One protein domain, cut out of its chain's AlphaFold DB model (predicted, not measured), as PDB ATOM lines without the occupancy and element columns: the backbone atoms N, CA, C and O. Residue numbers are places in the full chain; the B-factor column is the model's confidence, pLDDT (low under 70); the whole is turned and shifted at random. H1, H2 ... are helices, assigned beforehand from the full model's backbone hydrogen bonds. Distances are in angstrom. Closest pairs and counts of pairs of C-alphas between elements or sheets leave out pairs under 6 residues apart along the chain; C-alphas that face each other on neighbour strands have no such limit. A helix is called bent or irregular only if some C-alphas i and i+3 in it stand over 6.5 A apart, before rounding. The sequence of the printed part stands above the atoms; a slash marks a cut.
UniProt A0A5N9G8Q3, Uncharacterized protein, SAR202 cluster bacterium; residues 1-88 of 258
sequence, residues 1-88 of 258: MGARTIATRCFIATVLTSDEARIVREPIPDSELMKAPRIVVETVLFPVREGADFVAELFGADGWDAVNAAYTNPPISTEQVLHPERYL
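AT A GLANCE: This is residues 1 to 88 of the 258 residues of an uncharacterized protein of SAR202 cluster bacterium (UniProt A0A5N9G8Q3). Two small helical lobes stand at the two ends of a long, loose model, joined by residues 46 to 49. One holds H1, H2 and H4 with short H3 near H4; in the other, H5 folds back as a V, with H6 and H7 packed on its first arm. The printed part has 88 residues, seven named helices, H1 to H7 in order, and no named strand: all helix. The radius of gyration of the C-alphas is 16.0 A and the spans are 49 by 25 by 18 A.

HOW THE PARTS SIT: Start at H1, residues 3 to 14, which with residues 8 to 12 alone only just touches H2, residues 20 to 25, with 3 pairs of C-alphas within 8 A, the closest Ile 12 and Ala 21 at 6.1 A. They form a hairpin, opposite ways at a shallow tilt of 18 degrees. H1 touches H4, residues 38 to 45, opposite ways at a shallow tilt of 12 degrees; their closest C-alphas are Thr 8 and Val 40, 6.5 A. H3, residues 30 to 33, is close to H4 but not clearly touching: the closest C-alphas, Leu 33 and Val 41, are 6.4 A apart. H5, residues 50 to 72, assigned as one helix by its hydrogen bonds, is bent, with C-alphas 61 and 64 9.3 A apart; arms H5a, residues 50 to 61, and H5b, residues 64 to 72, stand at a steep tilt of 52 degrees. H5a touches H6, residues 78 to 82, with residues 50 to 54 alone, closest C-alphas Phe 54 and Val 81, 5.6 A. It touches H7, residues 84 to 88, with residues 54 to 58 alone, closest C-alphas Phe 54 and Pro 84, 5.7 A. H4 and H5a are apart. Every O i to N i+4 pair is within hydrogen-bond range in H4, H5a, H6 and H7, against 7 of 8 in H1, 3 of 5 in H5b and 0 of 2 in H2, where 1 of 3 O i to N i+3 pairs is; H3 is too short for an i+4 pair. H2 is only just irregular, with C-alphas 22 and 25 7.0 A apart.

IN THESE COORDINATES: Find C-alpha 3 at (21.953, -22.873, 7.498); H1 runs 16.9 A from there. From C-alpha 50 at (25.394, -35.890, 12.247) H5a runs 16.4 A, and H5b then runs 12.9 A. H7 ends at C-alpha 88, (26.631, -44.605, -0.447).

THE WHOLE: The two C-alphas farthest apart, Asp 19 and Asp 62, are 49.5 A apart. The printed part has no cut, and the links between helices are tight. Residues 1 to 36 have pLDDT under 70.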
ATOM      1  N   MET A   1      27.117 -19.274   6.679       29.23
ATOM      2  CA  MET A   1      26.110 -18.219   6.947       29.23
ATOM      3  C   MET A   1      24.691 -18.615   6.497       29.23
ATOM      4  O   MET A   1      23.768 -17.977   6.966       29.23
ATOM      5  N   GLY A   2      24.497 -19.665   5.673       26.77
ATOM      6  CA  GLY A   2      23.181 -20.057   5.122       26.77
ATOM      7  C   GLY A   2      22.273 -20.925   6.016       26.77
ATOM      8  O   GLY A   2      21.100 -20.605   6.148       26.77
ATOM      9  N   ALA A   3      22.794 -21.946   6.712       30.78
ATOM     10  CA  ALA A   3      21.953 -22.873   7.498       30.78
ATOM     11  C   ALA A   3      21.186 -22.206   8.663       30.78
ATOM     12  O   ALA A   3      20.047 -22.553   8.958       30.78
ATOM     13  N   ARG A   4      21.779 -21.172   9.281       36.00
ATOM     14  CA  ARG A   4      21.174 -20.417  10.397       36.00
ATOM     15  C   ARG A   4      19.990 -19.548   9.967       36.00
ATOM     16  O   ARG A   4      19.193 -19.164  10.803       36.00
ATOM     17  N   THR A   5      19.881 -19.190   8.688       40.41
ATOM     18  CA  THR A   5      18.787 -18.337   8.197       40.41
ATOM     19  C   THR A   5      17.547 -19.157   7.850       40.41
ATOM     20  O   THR A   5      16.441 -18.654   8.017       40.41
ATOM     21  N   ILE A   6      17.723 -20.410   7.420       43.94
ATOM     22  CA  ILE A   6      16.642 -21.310   6.995       43.94
ATOM     23  C   ILE A   6      15.918 -21.890   8.212       43.94
ATOM     24  O   ILE A   6      14.725 -21.653   8.366       43.94
ATOM     25  N   ALA A   7      16.643 -22.525   9.143       43.25
ATOM     26  CA  ALA A   7      16.036 -23.110  10.342       43.25
ATOM     27  C   ALA A   7      15.303 -22.072  11.192       43.25
ATOM     28  O   ALA A   7      14.193 -22.310  11.656       43.25
ATOM     29  N   THR A   8      15.887 -20.880  11.342       43.38
ATOM     30  CA  THR A   8      15.229 -19.811  12.081       43.38
ATOM     31  C   THR A   8      14.008 -19.272  11.334       43.38
ATOM     32  O   THR A   8      13.023 -18.972  11.988       43.38
ATOM     33  N   ARG A   9      13.994 -19.200   9.994       46.94
ATOM     34  CA  ARG A   9      12.808 -18.769   9.222       46.94
ATOM     35  C   ARG A   9      11.687 -19.812   9.189       46.94
ATOM     36  O   ARG A   9      10.539 -19.413   9.336       46.94
ATOM     37  N   CYS A  10      11.998 -21.103   9.049       44.41
ATOM     38  CA  CYS A  10      11.013 -22.187   9.167       44.41
ATOM     39  C   CYS A  10      10.411 -22.219  10.568       44.41
ATOM     40  O   CYS A  10       9.198 -22.193  10.711       44.41
ATOM     41  N   PHE A  11      11.250 -22.162  11.602       50.91
ATOM     42  CA  PHE A  11      10.788 -22.094  12.984       50.91
ATOM     43  C   PHE A  11       9.955 -20.836  13.276       50.91
ATOM     44  O   PHE A  11       8.917 -20.914  13.927       50.91
ATOM     45  N   ILE A  12      10.357 -19.678  12.733       48.91
ATOM     46  CA  ILE A  12       9.562 -18.442  12.789       48.91
ATOM     47  C   ILE A  12       8.178 -18.629  12.141       48.91
ATOM     48  O   ILE A  12       7.225 -17.989  12.572       48.91
ATOM     49  N   ALA A  13       8.078 -19.440  11.088       47.53
ATOM     50  CA  ALA A  13       6.850 -19.637  10.327       47.53
ATOM     51  C   ALA A  13       5.918 -20.710  10.910       47.53
ATOM     52  O   ALA A  13       4.715 -20.633  10.682       47.53
ATOM     53  N   THR A  14       6.453 -21.699  11.633       51.66
ATOM     54  CA  THR A  14       5.678 -22.850  12.127       51.66
ATOM     55  C   THR A  14       5.489 -22.878  13.650       51.66
ATOM     56  O   THR A  14       4.615 -23.599  14.140       51.66
ATOM     57  N   VAL A  15       6.289 -22.116  14.412       48.31
ATOM     58  CA  VAL A  15       6.294 -22.177  15.888       48.31
ATOM     59  C   VAL A  15       6.191 -20.814  16.577       48.31
ATOM     60  O   VAL A  15       5.650 -20.763  17.677       48.31
ATOM     61  N   LEU A  16       6.684 -19.712  16.000       45.44
ATOM     62  CA  LEU A  16       6.810 -18.469  16.774       45.44
ATOM     63  C   LEU A  16       5.575 -17.565  16.747       45.44
ATOM     64  O   LEU A  16       5.145 -17.097  15.692       45.44
ATOM     65  N   THR A  17       5.126 -17.200  17.949       45.81
ATOM     66  CA  THR A  17       4.241 -16.052  18.190       45.81
ATOM     67  C   THR A  17       4.915 -14.746  17.732       45.81
ATOM     68  O   THR A  17       6.143 -14.659  17.576       45.81
ATOM     69  N   SER A  18       4.135 -13.680  17.518       42.69
ATOM     70  CA  SER A  18       4.636 -12.400  16.983       42.69
ATOM     71  C   SER A  18       5.778 -11.769  17.810       42.69
ATOM     72  O   SER A  18       6.607 -11.044  17.253       42.69
ATOM     73  N   ASP A  19       5.870 -12.070  19.112       34.97
ATOM     74  CA  ASP A  19       6.874 -11.514  20.034       34.97
ATOM     75  C   ASP A  19       8.252 -12.208  19.959       34.97
ATOM     76  O   ASP A  19       9.289 -11.590  20.238       34.97
ATOM     77  N   GLU A  20       8.304 -13.464  19.517       39.94
ATOM     78  CA  GLU A  20       9.529 -14.277  19.485       39.94
ATOM     79  C   GLU A  20      10.335 -14.080  18.188       39.94
ATOM     80  O   GLU A  20      11.562 -14.233  18.163       39.94
ATOM     81  N   ALA A  21       9.684 -13.590  17.123       41.12
ATOM     82  CA  ALA A  21      10.315 -13.226  15.851       41.12
ATOM     83  C   ALA A  21      11.378 -12.106  15.976       41.12
ATOM     84  O   ALA A  21      12.171 -11.879  15.056       41.12
ATOM     85  N   ARG A  22      11.433 -11.404  17.119       39.06
ATOM     86  CA  ARG A  22      12.392 -10.323  17.400       39.06
ATOM     87  C   ARG A  22      13.811 -10.817  17.717       39.06
ATOM     88  O   ARG A  22      14.758 -10.057  17.524       39.06
ATOM     89  N   ILE A  23      13.989 -12.066  18.158       39.78
ATOM     90  CA  ILE A  23      15.288 -12.612  18.623       39.78
ATOM     91  C   ILE A  23      16.251 -12.930  17.451       39.78
ATOM     92  O   ILE A  23      17.446 -13.133  17.632       39.78
ATOM     93  N   VAL A  24      15.767 -12.877  16.209       41.62
ATOM     94  CA  VAL A  24      16.422 -13.476  15.029       41.62
ATOM     95  C   VAL A  24      17.407 -12.550  14.289       41.62
ATOM     96  O   VAL A  24      18.019 -12.938  13.295       41.62
ATOM     97  N   ARG A  25      17.623 -11.312  14.749       37.88
ATOM     98  CA  ARG A  25      18.524 -10.360  14.057       37.88
ATOM     99  C   ARG A  25      19.924 -10.231  14.658       37.88
ATOM    100  O   ARG A  25      20.736  -9.520  14.070       37.88
ATOM    101  N   GLU A  26      20.234 -10.918  15.756       38.41
ATOM    102  CA  GLU A  26      21.523 -10.773  16.448       38.41
ATOM    103  C   GLU A  26      22.264 -12.112  16.611       38.41
ATOM    104  O   GLU A  26      21.628 -13.161  16.727       38.41
ATOM    105  N   PRO A  27      23.613 -12.119  16.601       39.28
ATOM    106  CA  PRO A  27      24.378 -13.311  16.938       39.28
ATOM    107  C   PRO A  27      24.067 -13.711  18.380       39.28
ATOM    108  O   PRO A  27      24.336 -12.941  19.297       39.28
ATOM    109  N   ILE A  28      23.533 -14.916  18.573       50.38
ATOM    110  CA  ILE A  28      23.371 -15.522  19.895       50.38
ATOM    111  C   ILE A  28      24.783 -15.899  20.381       50.38
ATOM    112  O   ILE A  28      25.426 -16.731  19.737       50.38
ATOM    113  N   PRO A  29      25.323 -15.279  21.448       56.62
ATOM    114  CA  PRO A  29      26.583 -15.725  22.043       56.62
ATOM    115  C   PRO A  29      26.443 -17.179  22.527       56.62
ATOM    116  O   PRO A  29      25.344 -17.574  22.905       56.62
ATOM    117  N   ASP A  30      27.526 -17.962  22.603       55.94
ATOM    118  CA  ASP A  30      27.485 -19.362  23.092       55.94
ATOM    119  C   ASP A  30      26.757 -19.515  24.447       55.94
ATOM    120  O   ASP A  30      26.128 -20.537  24.715       55.94
ATOM    121  N   SER A  31      26.772 -18.470  25.285       54.25
ATOM    122  CA  SER A  31      26.057 -18.412  26.569       54.25
ATOM    123  C   SER A  31      24.524 -18.357  26.461       54.25
ATOM    124  O   SER A  31      23.838 -18.580  27.455       54.25
ATOM    125  N   GLU A  32      23.980 -18.054  25.284       60.44
ATOM    126  CA  GLU A  32      22.545 -17.910  25.014       60.44
ATOM    127  C   GLU A  32      22.004 -19.016  24.087       60.44
ATOM    128  O   GLU A  32      20.789 -19.173  23.990       60.44
ATOM    129  N   LEU A  33      22.866 -19.837  23.462       62.53
ATOM    130  CA  LEU A  33      22.440 -20.964  22.611       62.53
ATOM    131  C   LEU A  33      21.557 -21.948  23.389       62.53
ATOM    132  O   LEU A  33      20.540 -22.396  22.882       62.53
ATOM    133  N   MET A  34      21.882 -22.200  24.659       65.31
ATOM    134  CA  MET A  34      21.099 -23.077  25.541       65.31
ATOM    135  C   MET A  34      19.725 -22.509  25.939       65.31
ATOM    136  O   MET A  34      18.950 -23.204  26.590       65.31
ATOM    137  N   LYS A  35      19.431 -21.250  25.596       68.31
ATOM    138  CA  LYS A  35      18.114 -20.621  25.771       68.31
ATOM    139  C   LYS A  35      17.372 -20.452  24.445       68.31
ATOM    140  O   LYS A  35      16.242 -19.970  24.445       68.31
ATOM    141  N   ALA A  36      18.014 -20.785  23.327       68.69
ATOM    142  CA  ALA A  36      17.362 -20.781  22.036       68.69
ATOM    143  C   ALA A  36      16.377 -21.959  21.953       68.69
ATOM    144  O   ALA A  36      16.580 -22.984  22.609       68.69
ATOM    145  N   PRO A  37      15.330 -21.838  21.129       70.31
ATOM    146  CA  PRO A  37      14.447 -22.953  20.823       70.31
ATOM    147  C   PRO A  37      15.214 -24.150  20.263       70.31
ATOM    148  O   PRO A  37      16.232 -23.971  19.584       70.31
ATOM    149  N   ARG A  38      14.743 -25.367  20.545       74.38
ATOM    150  CA  ARG A  38      15.508 -26.593  20.298       74.38
ATOM    151  C   ARG A  38      15.902 -26.730  18.834       74.38
ATOM    152  O   ARG A  38      17.073 -26.982  18.581       74.38
ATOM    153  N   ILE A  39      15.022 -26.448  17.875       72.44
ATOM    154  CA  ILE A  39      15.402 -26.482  16.450       72.44
ATOM    155  C   ILE A  39      16.618 -25.598  16.101       72.44
ATOM    156  O   ILE A  39      17.413 -25.948  15.226       72.44
ATOM    157  N   VAL A  40      16.808 -24.459  16.783       73.31
ATOM    158  CA  VAL A  40      17.969 -23.576  16.574       73.31
ATOM    159  C   VAL A  40      19.228 -24.251  17.101       73.31
ATOM    160  O   VAL A  40      20.262 -24.232  16.431       73.31
ATOM    161  N   VAL A  41      19.133 -24.865  18.280       77.75
ATOM    162  CA  VAL A  41      20.222 -25.637  18.885       77.75
ATOM    163  C   VAL A  41      20.595 -26.819  17.995       77.75
ATOM    164  O   VAL A  41      21.760 -26.948  17.625       77.75
ATOM    165  N   GLU A  42      19.616 -27.623  17.579       82.06
ATOM    166  CA  GLU A  42      19.834 -28.801  16.739       82.06
ATOM    167  C   GLU A  42      20.463 -28.411  15.394       82.06
ATOM    168  O   GLU A  42      21.466 -28.992  14.991       82.06
ATOM    169  N   THR A  43      20.000 -27.336  14.748       78.75
ATOM    170  CA  THR A  43      20.609 -26.847  13.493       78.75
ATOM    171  C   THR A  43      22.073 -26.442  13.658       78.75
ATOM    172  O   THR A  43      22.887 -26.634  12.754       78.75
ATOM    173  N   VAL A  44      22.433 -25.841  14.797       80.00
ATOM    174  CA  VAL A  44      23.827 -25.472  15.078       80.00
ATOM    175  C   VAL A  44      24.686 -26.715  15.314       80.00
ATOM    176  O   VAL A  44      25.848 -26.727  14.907       80.00
ATOM    177  N   LEU A  45      24.126 -27.742  15.953       85.25
ATOM    178  CA  LEU A  45      24.839 -28.969  16.301       85.25
ATOM    179  C   LEU A  45      24.914 -29.980  15.153       85.25
ATOM    180  O   LEU A  45      25.849 -30.776  15.141       85.25
ATOM    181  N   PHE A  46      24.011 -29.906  14.174       87.38
ATOM    182  CA  PHE A  46      23.923 -30.846  13.054       87.38
ATOM    183  C   PHE A  46      25.266 -31.117  12.349       87.38
ATOM    184  O   PHE A  46      25.664 -32.277  12.274       87.38
ATOM    185  N   PRO A  47      26.057 -30.108  11.917       87.69
ATOM    186  CA  PRO A  47      27.323 -30.388  11.232       87.69
ATOM    187  C   PRO A  47      28.377 -31.055  12.125       87.69
ATOM    188  O   PRO A  47      29.336 -31.623  11.615       87.69
ATOM    189  N   VAL A  48      28.246 -30.926  13.449       88.44
ATOM    190  CA  VAL A  48      29.215 -31.441  14.426       88.44
ATOM    191  C   VAL A  48      28.830 -32.834  14.920       88.44
ATOM    192  O   VAL A  48      29.722 -33.608  15.246       88.44
ATOM    193  N   ARG A  49      27.531 -33.142  15.003       92.31
ATOM    194  CA  ARG A  49      27.013 -34.457  15.399       92.31
ATOM    195  C   ARG A  49      26.833 -35.339  14.171       92.31
ATOM    196  O   ARG A  49      27.733 -36.102  13.844       92.31
ATOM    197  N   GLU A  50      25.760 -35.100  13.427       94.62
ATOM    198  CA  GLU A  50      25.394 -35.890  12.247       94.62
ATOM    199  C   GLU A  50      26.485 -35.831  11.170       94.62
ATOM    200  O   GLU A  50      26.828 -36.831  10.555       94.62
ATOM    201  N   GLY A  51      27.120 -34.667  10.989       95.50
ATOM    202  CA  GLY A  51      28.240 -34.538  10.053       95.50
ATOM    203  C   GLY A  51      29.490 -35.335  10.456       95.50
ATOM    204  O   GLY A  51      30.221 -35.802   9.583       95.50
ATOM    205  N   ALA A  52      29.755 -35.501  11.756       95.56
ATOM    206  CA  ALA A  52      30.881 -36.309  12.222       95.56
ATOM    207  C   ALA A  52      30.585 -37.806  12.080       95.56
ATOM    208  O   ALA A  52      31.462 -38.544  11.628       95.56
ATOM    209  N   ASP A  53      29.359 -38.220  12.405       96.88
ATOM    210  CA  ASP A  53      28.900 -39.600  12.251       96.88
ATOM    211  C   ASP A  53      28.886 -40.002  10.768       96.88
ATOM    212  O   ASP A  53      29.479 -41.016  10.407       96.88
ATOM    213  N   PHE A  54      28.385 -39.138   9.878       98.06
ATOM    214  CA  PHE A  54      28.467 -39.325   8.426       98.06
ATOM    215  C   PHE A  54      29.906 -39.563   7.944       98.06
ATOM    216  O   PHE A  54      30.182 -40.525   7.230       98.06
ATOM    217  N   VAL A  55      30.864 -38.726   8.360       97.75
ATOM    218  CA  VAL A  55      32.278 -38.899   7.979       97.75
ATOM    219  C   VAL A  55      32.864 -40.194   8.548       97.75
ATOM    220  O   VAL A  55      33.676 -40.835   7.877       97.75
ATOM    221  N   ALA A  56      32.479 -40.583   9.766       97.81
ATOM    222  CA  ALA A  56      32.920 -41.831  10.377       97.81
ATOM    223  C   ALA A  56      32.405 -43.055   9.605       97.81
ATOM    224  O   ALA A  56      33.193 -43.966   9.346       97.81
ATOM    225  N   GLU A  57      31.142 -43.045   9.173       98.12
ATOM    226  CA  GLU A  57      30.549 -44.111   8.356       98.12
ATOM    227  C   GLU A  57      31.202 -44.202   6.971       98.12
ATOM    228  O   GLU A  57      31.616 -45.284   6.549       98.12
ATOM    229  N   LEU A  58      31.431 -43.069   6.291       98.25
ATOM    230  CA  LEU A  58      32.181 -43.061   5.026       98.25
ATOM    231  C   LEU A  58      33.596 -43.624   5.193       98.25
ATOM    232  O   LEU A  58      34.055 -44.431   4.382       98.25
ATOM    233  N   PHE A  59      34.289 -43.223   6.262       98.06
ATOM    234  CA  PHE A  59      35.614 -43.752   6.565       98.06
ATOM    235  C   PHE A  59      35.575 -45.258   6.869       98.06
ATOM    236  O   PHE A  59      36.494 -45.985   6.492       98.06
ATOM    237  N   GLY A  60      34.520 -45.741   7.524       97.88
ATOM    238  CA  GLY A  60      34.290 -47.164   7.757       97.88
ATOM    239  C   GLY A  60      34.069 -47.959   6.466       97.88
ATOM    240  O   GLY A  60      34.537 -49.094   6.374       97.88
ATOM    241  N   ALA A  61      33.412 -47.359   5.471       97.00
ATOM    242  CA  ALA A  61      33.081 -48.000   4.201       97.00
ATOM    243  C   ALA A  61      34.292 -48.172   3.262       97.00
ATOM    244  O   ALA A  61      34.515 -49.276   2.765       97.00
ATOM    245  N   ASP A  62      35.078 -47.112   3.024       97.31
ATOM    246  CA  ASP A  62      36.233 -47.154   2.098       97.31
ATOM    247  C   ASP A  62      37.378 -46.201   2.504       97.31
ATOM    248  O   ASP A  62      38.123 -45.656   1.686       97.31
ATOM    249  N   GLY A  63      37.521 -45.944   3.806       97.38
ATOM    250  CA  GLY A  63      38.579 -45.091   4.338       97.38
ATOM    251  C   GLY A  63      38.514 -43.654   3.814       97.38
ATOM    252  O   GLY A  63      37.452 -43.058   3.632       97.38
ATOM    253  N   TRP A  64      39.686 -43.063   3.580       97.50
ATOM    254  CA  TRP A  64      39.773 -41.687   3.086       97.50
ATOM    255  C   TRP A  64      39.282 -41.523   1.648       97.50
ATOM    256  O   TRP A  64      38.965 -40.398   1.272       97.50
ATOM    257  N   ASP A  65      39.201 -42.593   0.856       97.62
ATOM    258  CA  ASP A  65      38.750 -42.497  -0.533       97.62
ATOM    259  C   ASP A  65      37.250 -42.161  -0.594       97.62
ATOM    260  O   ASP A  65      36.883 -41.203  -1.278       97.62
ATOM    261  N   ALA A  66      36.407 -42.812   0.220       96.94
ATOM    262  CA  ALA A  66      34.992 -42.444   0.370       96.94
ATOM    263  C   ALA A  66      34.805 -41.024   0.933       96.94
ATOM    264  O   ALA A  66      34.008 -40.244   0.409       96.94
ATOM    265  N   VAL A  67      35.579 -40.638   1.955       97.56
ATOM    266  CA  VAL A  67      35.510 -39.277   2.519       97.56
ATOM    267  C   VAL A  67      35.896 -38.225   1.471       97.56
ATOM    268  O   VAL A  67      35.224 -37.205   1.334       97.56
ATOM    269  N   ASN A  68      36.956 -38.467   0.696       97.56
ATOM    270  CA  ASN A  68      37.394 -37.569  -0.373       97.56
ATOM    271  C   ASN A  68      36.373 -37.498  -1.520       97.56
ATOM    272  O   ASN A  68      36.177 -36.423  -2.095       97.56
ATOM    273  N   ALA A  69      35.697 -38.606  -1.834       96.31
ATOM    274  CA  ALA A  69      34.620 -38.628  -2.819       96.31
ATOM    275  C   ALA A  69      33.462 -37.702  -2.411       96.31
ATOM    276  O   ALA A  69      32.976 -36.943  -3.252       96.31
ATOM    277  N   ALA A  70      33.112 -37.650  -1.121       96.06
ATOM    278  CA  ALA A  70      32.067 -36.762  -0.609       96.06
ATOM    279  C   ALA A  70      32.390 -35.264  -0.715       96.06
ATOM    280  O   ALA A  70      31.480 -34.444  -0.800       96.06
ATOM    281  N   TYR A  71      33.663 -34.870  -0.817       94.94
ATOM    282  CA  TYR A  71      34.006 -33.481  -1.160       94.94
ATOM    283  C   TYR A  71      33.696 -33.129  -2.621       94.94
ATOM    284  O   TYR A  71      33.507 -31.955  -2.940       94.94
ATOM    285  N   THR A  72      33.673 -34.123  -3.513       95.25
ATOM    286  CA  THR A  72      33.390 -33.931  -4.946       95.25
ATOM    287  C   THR A  72      31.908 -34.129  -5.258       95.25
ATOM    288  O   THR A  72      31.376 -33.460  -6.141       95.25
ATOM    289  N   ASN A  73      31.245 -35.016  -4.517       95.38
ATOM    290  CA  ASN A  73      29.820 -35.296  -4.613       95.38
ATOM    291  C   ASN A  73      29.181 -35.168  -3.220       95.38
ATOM    292  O   ASN A  73      28.977 -36.186  -2.563       95.38
ATOM    293  N   PRO A  74      28.955 -33.946  -2.706       95.44
ATOM    294  CA  PRO A  74      28.420 -33.770  -1.358       95.44
ATOM    295  C   PRO A  74      26.996 -34.328  -1.240       95.44
ATOM    296  O   PRO A  74      26.281 -34.360  -2.244       95.44
ATOM    297  N   PRO A  75      26.556 -34.716  -0.028       95.31
ATOM    298  CA  PRO A  75      25.161 -35.064   0.196       95.31
ATOM    299  C   PRO A  75      24.259 -33.872  -0.150       95.31
ATOM    300  O   PRO A  75      24.572 -32.717   0.158       95.31
ATOM    301  N   ILE A  76      23.142 -34.159  -0.811       93.44
ATOM    302  CA  ILE A  76      22.167 -33.186  -1.318       93.44
ATOM    303  C   ILE A  76      20.907 -33.095  -0.449       93.44
ATOM    304  O   ILE A  76      20.102 -32.184  -0.639       93.44
ATOM    305  N   SER A  77      20.747 -33.993   0.525       93.62
ATOM    306  CA  SER A  77      19.677 -33.965   1.524       93.62
ATOM    307  C   SER A  77      20.240 -34.148   2.933       93.62
ATOM    308  O   SER A  77      21.330 -34.686   3.127       93.62
ATOM    309  N   THR A  78      19.496 -33.698   3.947       94.69
ATOM    310  CA  THR A  78      19.849 -34.000   5.344       94.69
ATOM    311  C   THR A  78      19.688 -35.483   5.657       94.69
ATOM    312  O   THR A  78      20.417 -35.996   6.488       94.69
ATOM    313  N   GLU A  79      18.775 -36.165   4.970       95.25
ATOM    314  CA  GLU A  79      18.571 -37.612   5.066       95.25
ATOM    315  C   GLU A  79      19.835 -38.390   4.705       95.25
ATOM    316  O   GLU A  79      20.247 -39.264   5.449       95.25
ATOM    317  N   GLN A  80      20.529 -38.015   3.631       96.00
ATOM    318  CA  GLN A  80      21.803 -38.642   3.264       96.00
ATOM    319  C   GLN A  80      22.896 -38.474   4.331       96.00
ATOM    320  O   GLN A  80      23.823 -39.276   4.396       96.00
ATOM    321  N   VAL A  81      22.819 -37.417   5.144       97.19
ATOM    322  CA  VAL A  81      23.737 -37.211   6.274       97.19
ATOM    323  C   VAL A  81      23.306 -38.047   7.482       97.19
ATOM    324  O   VAL A  81      24.168 -38.580   8.170       97.19
ATOM    325  N   LEU A  82      21.997 -38.159   7.726       95.25
ATOM    326  CA  LEU A  82      21.415 -38.943   8.822       95.25
ATOM    327  C   LEU A  82      21.503 -40.460   8.586       95.25
ATOM    328  O   LEU A  82      21.645 -41.212   9.545       95.25
ATOM    329  N   HIS A  83      21.454 -40.884   7.323       95.38
ATOM    330  CA  HIS A  83      21.472 -42.274   6.860       95.38
ATOM    331  C   HIS A  83      22.572 -42.433   5.793       95.38
ATOM    332  O   HIS A  83      22.283 -42.422   4.588       95.38
ATOM    333  N   PRO A  84      23.859 -42.514   6.192       96.50
ATOM    334  CA  PRO A  84      24.994 -42.522   5.263       96.50
ATOM    335  C   PRO A  84      24.961 -43.670   4.243       96.50
ATOM    336  O   PRO A  84      25.528 -43.550   3.156       96.50
ATOM    337  N   GLU A  85      24.275 -44.770   4.550       95.38
ATOM    338  CA  GLU A  85      24.018 -45.871   3.624       95.38
ATOM    339  C   GLU A  85      23.257 -45.420   2.370       95.38
ATOM    340  O   GLU A  85      23.656 -45.791   1.268       95.38
ATOM    341  N   ARG A  86      22.262 -44.531   2.497       94.81
ATOM    342  CA  ARG A  86      21.492 -44.003   1.355       94.81
ATOM    343  C   ARG A  86      22.374 -43.154   0.442       94.81
ATOM    344  O   ARG A  86      22.297 -43.236  -0.782       94.81
ATOM    345  N   TYR A  87      23.283 -42.378   1.037       96.69
ATOM    346  CA  TYR A  87      24.294 -41.629   0.292       96.69
ATOM    347  C   TYR A  87      25.248 -42.557  -0.477       96.69
ATOM    348  O   TYR A  87      25.530 -42.315  -1.651       96.69
ATOM    349  N   LEU A  88      25.731 -43.624   0.167       95.75
ATOM    350  CA  LEU A  88      26.631 -44.605  -0.447       95.75
ATOM    351  C   LEU A  88      25.952 -45.403  -1.571       95.75
ATOM    352  O   LEU A  88      26.605 -45.753  -2.556       95.75
TER     353      LEU A  88